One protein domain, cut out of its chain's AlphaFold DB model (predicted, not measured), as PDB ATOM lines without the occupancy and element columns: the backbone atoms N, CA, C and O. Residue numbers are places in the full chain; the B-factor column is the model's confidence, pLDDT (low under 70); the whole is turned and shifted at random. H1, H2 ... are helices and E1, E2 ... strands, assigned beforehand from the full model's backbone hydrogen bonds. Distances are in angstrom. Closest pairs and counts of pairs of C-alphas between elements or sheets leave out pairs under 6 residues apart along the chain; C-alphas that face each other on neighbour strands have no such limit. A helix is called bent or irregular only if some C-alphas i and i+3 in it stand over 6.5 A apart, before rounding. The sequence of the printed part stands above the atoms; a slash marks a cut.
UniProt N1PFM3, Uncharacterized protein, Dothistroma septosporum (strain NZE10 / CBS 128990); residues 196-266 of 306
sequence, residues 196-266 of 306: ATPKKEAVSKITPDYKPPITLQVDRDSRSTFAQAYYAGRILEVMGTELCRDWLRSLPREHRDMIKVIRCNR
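AT A GLANCE: This is residues 196 to 266 of the 306 residues of an uncharacterized protein of Dothistroma septosporum (strain NZE10 / CBS 128990) (UniProt N1PFM3). A small wall of three parallel strands, E1, E2 and E3 in that order across the sheet, has H3 slanting over one face. Beyond one end of the sheet H2, the longest helix, touches H1 with one part and H4 with another and only grazes the sheet with residues 230 to 232, while H4 is also close to H3 but not clearly touching it. The printed part has 71 residues, with four named helices and three named strands in the order E1, H1, H2, E2, H3, H4, E3, a mixed class of helices and strands. It is compact, with a radius of gyration of the C-alphas of 11.7 A, and spans 33 by 25 by 22 A.

IN THESE COORDINATES: Find C-alpha 203 at (147.619, 277.462, 233.628); there E1 begins, residues 203 to 206. H1 follows as residues 214 to 217, then H2 as residues 220 to 232, 17.8 A long. H2 is neither bent nor irregular, but only just: C-alphas 225 and 228 are 6.4 A apart. E2, residues 235 to 239, runs 12.9 A. Look for H3 from C-alpha 241 at (149.082, 262.347, 242.339) to residue 250, 14.3 A on. H4 is residues 253 to 258, and E3, residues 261 to 265, runs 12.6 A to C-alpha 265 at (145.450, 265.042, 237.073).

HOW THE PARTS SIT: Begin with the sheet, where E1 and E2 are parallel at 32 degrees, with N 206 and O 237 2.8 A apart. E2 and E3 are parallel at 20 degrees, with N 263 and O 236 2.8 A apart. E1, H1 H2, E2 and E2, H3 H4, E3 are strand-helix-strand units, two parallel neighbour strands joined through helices, each with a right-handed crossover. H3 on one face makes two layers, helix over sheet, at a height over the sheet of 9.4 A. It is over E2, only just, since 2 of its C-alphas fall on E1, and runs slantwise to the strands at 39 degrees to E2 on the local plane. The closest C-alphas of H3 and E3 are those of Thr 241 and Cys 264, 5.9 A. H2 touches H1 with residues 222 to 227 alone, closest at C-alphas 216 and 223, 4.4 A. With residues 227 to 232 alone it touches H4, closest at C-alphas 232 and 258, 5.1 A, the same way at a steep tilt of 38 degrees, only just steep. H3 and H4 are close but not clearly touching, at C-alphas 248 and 256, 6.9 A. Every O i to N i+4 pair is within hydrogen-bond range in H3, 7 of 9 in H2 and 1 of 2 in H4; H1 is too short for such a pair.

THE WHOLE: The C-alphas of Asp 221 and Arg 266, the two farthest apart, are 34.3 A from each other. The printed part has no cut. Residues 217 to 222, of which 220 to 222 belong to H2, stand free. No link is long; E1 to H1 is short, and the others are tight. The mean pLDDT of the printed part is 90.7, and residues 196 to 198 and residue 200 are under 70.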
ATOM      1  N   ALA A 196     152.729 292.023 234.899       63.59
ATOM      2  CA  ALA A 196     151.951 292.745 235.914       63.59
ATOM      3  C   ALA A 196     150.491 292.287 236.040       63.59
ATOM      4  O   ALA A 196     149.798 292.626 236.993       63.59
ATOM      5  N   THR A 197     150.017 291.486 235.093       59.78
ATOM      6  CA  THR A 197     148.750 290.783 235.202       59.78
ATOM      7  C   THR A 197     148.953 289.349 234.723       59.78
ATOM      8  O   THR A 197     149.278 289.133 233.549       59.78
ATOM      9  N   PRO A 198     148.765 288.325 235.580       61.44
ATOM     10  CA  PRO A 198     148.451 287.021 235.033       61.44
ATOM     11  C   PRO A 198     147.170 287.233 234.228       61.44
ATOM     12  O   PRO A 198     146.159 287.681 234.776       61.44
ATOM     13  N   LYS A 199     147.216 286.970 232.914       73.25
ATOM     14  CA  LYS A 199     145.985 286.782 232.139       73.25
ATOM     15  C   LYS A 199     145.115 285.872 232.999       73.25
ATOM     16  O   LYS A 199     145.615 284.814 233.397       73.25
ATOM     17  N   LYS A 200     143.917 286.336 233.391       66.12
ATOM     18  CA  LYS A 200     142.986 285.552 234.215       66.12
ATOM     19  C   LYS A 200     143.003 284.140 233.627       66.12
ATOM     20  O   LYS A 200     142.729 283.999 232.443       66.12
ATOM     21  N   GLU A 201     143.440 283.162 234.426       73.56
ATOM     22  CA  GLU A 201     143.559 281.740 234.050       73.56
ATOM     23  C   GLU A 201     144.845 281.289 233.325       73.56
ATOM     24  O   GLU A 201     144.835 280.316 232.572       73.56
ATOM     25  N   ALA A 202     146.001 281.899 233.596       87.69
ATOM     26  CA  ALA A 202     147.272 281.284 233.204       87.69
ATOM     27  C   ALA A 202     147.464 279.921 233.912       87.69
ATOM     28  O   ALA A 202     147.725 279.857 235.119       87.69
ATOM     29  N   VAL A 203     147.347 278.827 233.154       92.94
ATOM     30  CA  VAL A 203     147.619 277.462 233.628       92.94
ATOM     31  C   VAL A 203     149.121 277.195 233.554       92.94
ATOM     32  O   VAL A 203     149.728 277.323 232.492       92.94
ATOM     33  N   SER A 204     149.735 276.836 234.681       93.44
ATOM     34  CA  SER A 204     151.146 276.429 234.732       93.44
ATOM     35  C   SER A 204     151.238 274.928 234.953       93.44
ATOM     36  O   SER A 204     150.745 274.417 235.956       93.44
ATOM     37  N   LYS A 205     151.859 274.233 233.998       95.38
ATOM     38  CA  LYS A 205     152.033 272.782 234.036       95.38
ATOM     39  C   LYS A 205     153.284 272.425 234.827       95.38
ATOM     40  O   LYS A 205     154.381 272.843 234.468       95.38
ATOM     41  N   ILE A 206     153.102 271.640 235.878       96.00
ATOM     42  CA  ILE A 206     154.163 271.104 236.721       96.00
ATOM     43  C   ILE A 206     154.473 269.685 236.235       96.00
ATOM     44  O   ILE A 206     153.744 268.728 236.514       96.00
ATOM     45  N   THR A 207     155.538 269.577 235.450       94.56
ATOM     46  CA  THR A 207     156.157 268.326 234.996       94.56
ATOM     47  C   THR A 207     157.312 267.925 235.928       94.56
ATOM     48  O   THR A 207     157.741 268.741 236.743       94.56
ATOM     49  N   PRO A 208     157.854 266.695 235.832       91.88
ATOM     50  CA  PRO A 208     159.054 266.311 236.586       91.88
ATOM     51  C   PRO A 208     160.254 267.241 236.348       91.88
ATOM     52  O   PRO A 208     161.000 267.532 237.276       91.88
ATOM     53  N   ASP A 209     160.379 267.779 235.132       92.25
ATOM     54  CA  ASP A 209     161.438 268.722 234.746       92.25
ATOM     55  C   ASP A 209     161.045 270.193 234.965       92.25
ATOM     56  O   ASP A 209     161.685 271.110 234.438       92.25
ATOM     57  N   TYR A 210     159.955 270.444 235.695       94.38
ATOM     58  CA  TYR A 210     159.459 271.790 235.929       94.38
ATOM     59  C   TYR A 210     160.477 272.620 236.712       94.38
ATOM     60  O   TYR A 210     160.834 272.310 237.849       94.38
ATOM     61  N   LYS A 211     160.883 273.742 236.113       93.00
ATOM     62  CA  LYS A 211     161.695 274.768 236.764       93.00
ATOM     63  C   LYS A 211     160.807 275.974 237.079       93.00
ATOM     64  O   LYS A 211     160.176 276.498 236.156       93.00
ATOM     65  N   PRO A 212     160.749 276.444 238.342       91.25
ATOM     66  CA  PRO A 212     160.059 277.684 238.684       91.25
ATOM     67  C   PRO A 212     160.562 278.863 237.837       91.25
ATOM     68  O   PRO A 212     161.695 278.821 237.359       91.25
ATOM     69  N   PRO A 213     159.788 279.945 237.662       90.38
ATOM     70  CA  PRO A 213     160.312 281.172 237.070       90.38
ATOM     71  C   PRO A 213     161.601 281.622 237.762       90.38
ATOM     72  O   PRO A 213     161.727 281.479 238.979       90.38
ATOM     73  N   ILE A 214     162.535 282.190 236.993       87.44
ATOM     74  CA  ILE A 214     163.834 282.641 237.516       87.44
ATOM     75  C   ILE A 214     163.671 283.583 238.715       87.44
ATOM     76  O   ILE A 214     164.415 283.467 239.678       87.44
ATOM     77  N   THR A 215     162.622 284.408 238.718       88.19
ATOM     78  CA  THR A 215     162.267 285.336 239.802       88.19
ATOM     79  C   THR A 215     161.987 284.662 241.146       88.19
ATOM     80  O   THR A 215     162.150 285.291 242.181       88.19
ATOM     81  N   LEU A 216     161.596 283.383 241.160       90.56
ATOM     82  CA  LEU A 216     161.439 282.598 242.390       90.56
ATOM     83  C   LEU A 216     162.732 281.875 242.800       90.56
ATOM     84  O   LEU A 216     162.799 281.315 243.897       90.56
ATOM     85  N   GLN A 217     163.741 281.843 241.926       91.44
ATOM     86  CA  GLN A 217     164.994 281.119 242.141       91.44
ATOM     87  C   GLN A 217     166.129 282.004 242.674       91.44
ATOM     88  O   GLN A 217     166.984 281.462 243.368       91.44
ATOM     89  N   VAL A 218     166.139 283.313 242.377       86.38
ATOM     90  CA  VAL A 218     167.296 284.200 242.634       86.38
ATOM     91  C   VAL A 218     167.631 284.332 244.120       86.38
ATOM     92  O   VAL A 218     168.691 283.885 244.548       86.38
ATOM     93  N   ASP A 219     166.742 284.925 244.915       87.12
ATOM     94  CA  ASP A 219     166.989 285.193 246.333       87.12
ATOM     95  C   ASP A 219     165.727 284.917 247.178       87.12
ATOM     96  O   ASP A 219     164.674 284.533 246.662       87.12
ATOM     97  N   ARG A 220     165.838 285.047 248.504       87.56
ATOM     98  CA  ARG A 220     164.716 284.801 249.424       87.56
ATOM     99  C   ARG A 220     163.670 285.923 249.389       87.56
ATOM    100  O   ARG A 220     162.479 285.629 249.510       87.56
ATOM    101  N   ASP A 221     164.100 287.165 249.203       86.12
ATOM    102  CA  ASP A 221     163.264 288.360 249.340       86.12
ATOM    103  C   ASP A 221     162.404 288.581 248.089       86.12
ATOM    104  O   ASP A 221     161.175 288.677 248.178       86.12
ATOM    105  N   SER A 222     163.015 288.519 246.907       85.75
ATOM    106  CA  SER A 222     162.353 288.414 245.605       85.75
ATOM    107  C   SER A 222     161.411 287.219 245.576       85.75
ATOM    108  O   SER A 222     160.256 287.372 245.182       85.75
ATOM    109  N   ARG A 223     161.828 286.047 246.078       91.31
ATOM    110  CA  ARG A 223     160.944 284.879 246.139       91.31
ATOM    111  C   ARG A 223     159.700 285.172 246.963       91.31
ATOM    112  O   ARG A 223     158.622 284.841 246.493       91.31
ATOM    113  N   SER A 224     159.812 285.807 248.130       89.56
ATOM    114  CA  SER A 224     158.637 286.170 248.937       89.56
ATOM    115  C   SER A 224     157.718 287.167 248.215       89.56
ATOM    116  O   SER A 224     156.504 286.967 248.161       89.56
ATOM    117  N   THR A 225     158.311 288.169 247.559       88.25
ATOM    118  CA  THR A 225     157.605 289.223 246.817       88.25
ATOM    119  C   THR A 225     156.857 288.656 245.609       88.25
ATOM    120  O   THR A 225     155.691 288.969 245.364       88.25
ATOM    121  N   PHE A 226     157.504 287.767 244.855       90.56
ATOM    122  CA  PHE A 226     156.956 287.206 243.623       90.56
ATOM    123  C   PHE A 226     156.128 285.937 243.846       90.56
ATOM    124  O   PHE A 226     155.277 285.626 243.008       90.56
ATOM    125  N   ALA A 227     156.324 285.217 244.955       93.56
ATOM    126  CA  ALA A 227     155.560 284.013 245.282       93.56
ATOM    127  C   ALA A 227     154.066 284.316 245.354       93.56
ATOM    128  O   ALA A 227     153.274 283.582 244.765       93.56
ATOM    129  N   GLN A 228     153.678 285.422 245.990       91.56
ATOM    130  CA  GLN A 228     152.272 285.795 246.096       91.56
ATOM    131  C   GLN A 228     151.646 286.016 244.716       91.56
ATOM    132  O   GLN A 228     150.620 285.412 244.401       91.56
ATOM    133  N   ALA A 229     152.286 286.819 243.861       89.00
ATOM    134  CA  ALA A 229     151.804 287.074 242.504       89.00
ATOM    135  C   ALA A 229     151.747 285.791 241.654       89.00
ATOM    136  O   ALA A 229     150.824 285.603 240.858       89.00
ATOM    137  N   TYR A 230     152.718 284.892 241.831       92.12
ATOM    138  CA  TYR A 230     152.805 283.647 241.080       92.12
ATOM    139  C   TYR A 230     151.773 282.600 241.537       92.12
ATOM    140  O   TYR A 230     150.985 282.129 240.717       92.12
ATOM    141  N   TYR A 231     151.757 282.239 242.823       93.81
ATOM    142  CA  TYR A 231     150.929 281.153 243.357       93.81
ATOM    143  C   TYR A 231     149.455 281.546 243.514       93.81
ATOM    144  O   TYR A 231     148.581 280.718 243.257       93.81
ATOM    145  N   ALA A 232     149.152 282.802 243.863       91.56
ATOM    146  CA  ALA A 232     147.766 283.236 244.064       91.56
ATOM    147  C   ALA A 232     147.013 283.519 242.753       91.56
ATOM    148  O   ALA A 232     145.779 283.547 242.751       91.56
ATOM    149  N   GLY A 233     147.738 283.767 241.655       88.38
ATOM    150  CA  GLY A 233     147.180 284.201 240.372       88.38
ATOM    151  C   GLY A 233     147.073 283.118 239.294       88.38
ATOM    152  O   GLY A 233     146.661 283.427 238.177       88.38
ATOM    153  N   ARG A 234     147.475 281.873 239.580       91.50
ATOM    154  CA  ARG A 234     147.616 280.810 238.572       91.50
ATOM    155  C   ARG A 234     146.888 279.535 238.966       91.50
ATOM    156  O   ARG A 234     146.748 279.215 240.142       91.50
ATOM    157  N   ILE A 235     146.472 278.787 237.949       94.62
ATOM    158  CA  ILE A 235     146.014 277.406 238.111       94.62
ATOM    159  C   ILE A 235     147.232 276.513 237.915       94.62
ATOM    160  O   ILE A 235     147.867 276.554 236.857       94.62
ATOM    161  N   LEU A 236     147.571 275.723 238.927       95.75
ATOM    162  CA  LEU A 236     148.723 274.826 238.873       95.75
ATOM    163  C   LEU A 236     148.243 273.433 238.497       95.75
ATOM    164  O   LEU A 236     147.480 272.808 239.229       95.75
ATOM    165  N   GLU A 237     148.652 272.970 237.325       96.50
ATOM    166  CA  GLU A 237     148.281 271.666 236.793       96.50
ATOM    167  C   GLU A 237     149.451 270.706 236.981       96.50
ATOM    168  O   GLU A 237     150.487 270.855 236.337       96.50
ATOM    169  N   VAL A 238     149.302 269.731 237.875       96.69
ATOM    170  CA  VAL A 238     150.341 268.748 238.182       96.69
ATOM    171  C   VAL A 238     149.954 267.390 237.619       96.69
ATOM    172  O   VAL A 238     148.851 266.888 237.852       96.69
ATOM    173  N   MET A 239     150.884 266.785 236.887       93.19
ATOM    174  CA  MET A 239     150.683 265.495 236.239       93.19
ATOM    175  C   MET A 239     151.093 264.355 237.180       93.19
ATOM    176  O   MET A 239     152.275 264.083 237.362       93.19
ATOM    177  N   GLY A 240     150.109 263.673 237.764       92.44
ATOM    178  CA  GLY A 240     150.305 262.569 238.704       92.44
ATOM    179  C   GLY A 240     150.086 262.973 240.164       92.44
ATOM    180  O   GLY A 240     150.539 264.018 240.627       92.44
ATOM    181  N   THR A 241     149.395 262.115 240.918       93.19
ATOM    182  CA  THR A 241     149.082 262.347 242.339       93.19
ATOM    183  C   THR A 241     150.326 262.298 243.225       93.19
ATOM    184  O   THR A 241     150.434 263.084 244.164       93.19
ATOM    185  N   GLU A 242     151.283 261.419 242.915       94.31
ATOM    186  CA  GLU A 242     152.561 261.331 243.634       94.31
ATOM    187  C   GLU A 242     153.406 262.589 243.413       94.31
ATOM    188  O   GLU A 242     153.796 263.228 244.388       94.31
ATOM    189  N   LEU A 243     153.571 263.016 242.154       94.44
ATOM    190  CA  LEU A 243     154.273 264.256 241.815       94.44
ATOM    191  C   LEU A 243     153.606 265.474 242.466       94.44
ATOM    192  O   LEU A 243     154.296 266.311 243.032       94.44
ATOM    193  N   CYS A 244     152.272 265.552 242.446       96.62
ATOM    194  CA  CYS A 244     151.499 266.597 243.123       96.62
ATOM    195  C   CYS A 244     151.805 266.667 244.624       96.62
ATOM    196  O   CYS A 244     152.100 267.742 245.149       96.62
ATOM    197  N   ARG A 245     151.797 265.521 245.315       96.94
ATOM    198  CA  ARG A 245     152.113 265.452 246.746       96.94
ATOM    199  C   ARG A 245     153.556 265.860 247.031       96.94
ATOM    200  O   ARG A 245     153.794 266.629 247.962       96.94
ATOM    201  N   ASP A 246     154.505 265.336 246.265       96.69
ATOM    202  CA  ASP A 246     155.930 265.557 246.506       96.69
ATOM    203  C   ASP A 246     156.323 267.002 246.163       96.69
ATOM    204  O   ASP A 246     157.016 267.660 246.941       96.69
ATOM    205  N   TRP A 247     155.766 267.553 245.081       96.31
ATOM    206  CA  TRP A 247     155.905 268.961 244.720       96.31
ATOM    207  C   TRP A 247     155.321 269.884 245.794       96.31
ATOM    208  O   TRP A 247     156.016 270.790 246.248       96.31
ATOM    209  N   LEU A 248     154.105 269.627 246.293       96.88
ATOM    210  CA  LEU A 248     153.537 270.419 247.393       96.88
ATOM    211  C   LEU A 248     154.411 270.360 248.651       96.88
ATOM    212  O   LEU A 248     154.607 271.380 249.305       96.88
ATOM    213  N   ARG A 249     154.970 269.194 248.995       97.25
ATOM    214  CA  ARG A 249     155.879 269.052 250.147       97.25
ATOM    215  C   ARG A 249     157.198 269.799 249.976       97.25
ATOM    216  O   ARG A 249     157.775 270.201 250.980       97.25
ATOM    217  N   SER A 250     157.656 269.989 248.740       95.00
ATOM    218  CA  SER A 250     158.868 270.762 248.451       95.00
ATOM    219  C   SER A 250     158.693 272.270 248.669       95.00
ATOM    220  O   SER A 250     159.681 272.993 248.789       95.00
ATOM    221  N   LEU A 251     157.448 272.759 248.734       95.12
ATOM    222  CA  LEU A 251     157.163 274.176 248.917       95.12
ATOM    223  C   LEU A 251     157.159 274.581 250.401       95.12
ATOM    224  O   LEU A 251     156.566 273.883 251.236       95.12
ATOM    225  N   PRO A 252     157.717 275.764 250.732       94.69
ATOM    226  CA  PRO A 252     157.489 276.411 252.020       94.69
ATOM    227  C   PRO A 252     155.995 276.517 252.341       94.69
ATOM    228  O   PRO A 252     155.147 276.580 251.444       94.69
ATOM    229  N   ARG A 253     155.655 276.503 253.632       96.69
ATOM    230  CA  ARG A 253     154.256 276.530 254.083       96.69
ATOM    231  C   ARG A 253     153.534 277.777 253.575       96.69
ATOM    232  O   ARG A 253     152.442 277.664 253.035       96.69
ATOM    233  N   GLU A 254     154.206 278.916 253.636       96.00
ATOM    234  CA  GLU A 254     153.700 280.221 253.221       96.00
ATOM    235  C   GLU A 254     153.281 280.215 251.747       96.00
ATOM    236  O   GLU A 254     152.258 280.784 251.381       96.00
ATOM    237  N   HIS A 255     154.038 279.526 250.887       96.00
ATOM    238  CA  HIS A 255     153.729 279.441 249.460       96.00
ATOM    239  C   HIS A 255     152.579 278.480 249.173       96.00
ATOM    240  O   HIS A 255     151.802 278.724 248.253       96.00
ATOM    241  N   ARG A 256     152.453 277.395 249.950       96.69
ATOM    242  CA  ARG A 256     151.321 276.467 249.829       96.69
ATOM    243  C   ARG A 256     150.005 277.161 250.140       96.69
ATOM    244  O   ARG A 256     149.053 276.992 249.387       96.69
ATOM    245  N   ASP A 257     149.992 277.977 251.189       96.81
ATOM    246  CA  ASP A 257     148.802 278.704 251.634       96.81
ATOM    247  C   ASP A 257     148.338 279.750 250.594       96.81
ATOM    248  O   ASP A 257     147.167 280.122 250.555       96.81
ATOM    249  N   MET A 258     149.230 280.190 249.694       95.62
ATOM    250  CA  MET A 258     148.900 281.099 248.586       95.62
ATOM    251  C   MET A 258     148.252 280.396 247.382       95.62
ATOM    252  O   MET A 258     147.647 281.068 246.543       95.62
ATOM    253  N   ILE A 259     148.381 279.070 247.253       96.38
ATOM    254  CA  ILE A 259     147.851 278.323 246.106       96.38
ATOM    255  C   ILE A 259     146.335 278.190 246.251       96.38
ATOM    256  O   ILE A 259     145.837 277.449 247.093       96.38
ATOM    257  N   LYS A 260     145.588 278.870 245.376       94.75
ATOM    258  CA  LYS A 260     144.115 278.821 245.387       94.75
ATOM    259  C   LYS A 260     143.544 277.613 244.653       94.75
ATOM    260  O   LYS A 260     142.533 277.060 245.070       94.75
ATOM    261  N   VAL A 261     144.155 277.236 243.528       95.25
ATOM    262  CA  VAL A 261     143.639 276.183 242.645       95.25
ATOM    263  C   VAL A 261     144.782 275.293 242.178       95.25
ATOM    264  O   VAL A 261     145.682 275.738 241.462       95.25
ATOM    265  N   ILE A 262     144.702 274.012 242.535       96.62
ATOM    266  CA  ILE A 262     145.589 272.966 242.035       96.62
ATOM    267  C   ILE A 262     144.764 271.878 241.345       96.62
ATOM    268  O   ILE A 262     143.759 271.407 241.872       96.62
ATOM    269  N   ARG A 263     145.179 271.490 240.142       96.38
ATOM    270  CA  ARG A 263     144.607 270.377 239.382       96.38
ATOM    271  C   ARG A 263     145.625 269.253 239.378       96.38
ATOM    272  O   ARG A 263     146.626 269.334 238.674       96.38
ATOM    273  N   CYS A 264     145.390 268.226 240.186       95.25
ATOM    274  CA  CYS A 264     146.239 267.040 240.203       95.25
ATOM    275  C   CYS A 264     145.597 265.981 239.315       95.25
ATOM    276  O   CYS A 264     144.744 265.209 239.752       95.25
ATOM    277  N   ASN A 265     145.977 265.992 238.039       91.50
ATOM    278  CA  ASN A 265     145.450 265.042 237.073       91.50
ATOM    279  C   ASN A 265     146.090 263.686 237.347       91.50
ATOM    280  O   ASN A 265     147.316 263.569 237.439       91.50
ATOM    281  N   ARG A 266     145.273 262.638 237.463       84.38
ATOM    282  CA  ARG A 266     145.807 261.278 237.456       84.38
ATOM    283  C   ARG A 266     146.467 261.082 236.094       84.38
ATOM    284  O   ARG A 266     145.840 261.346 235.071       84.38
TER     285      ARG A 266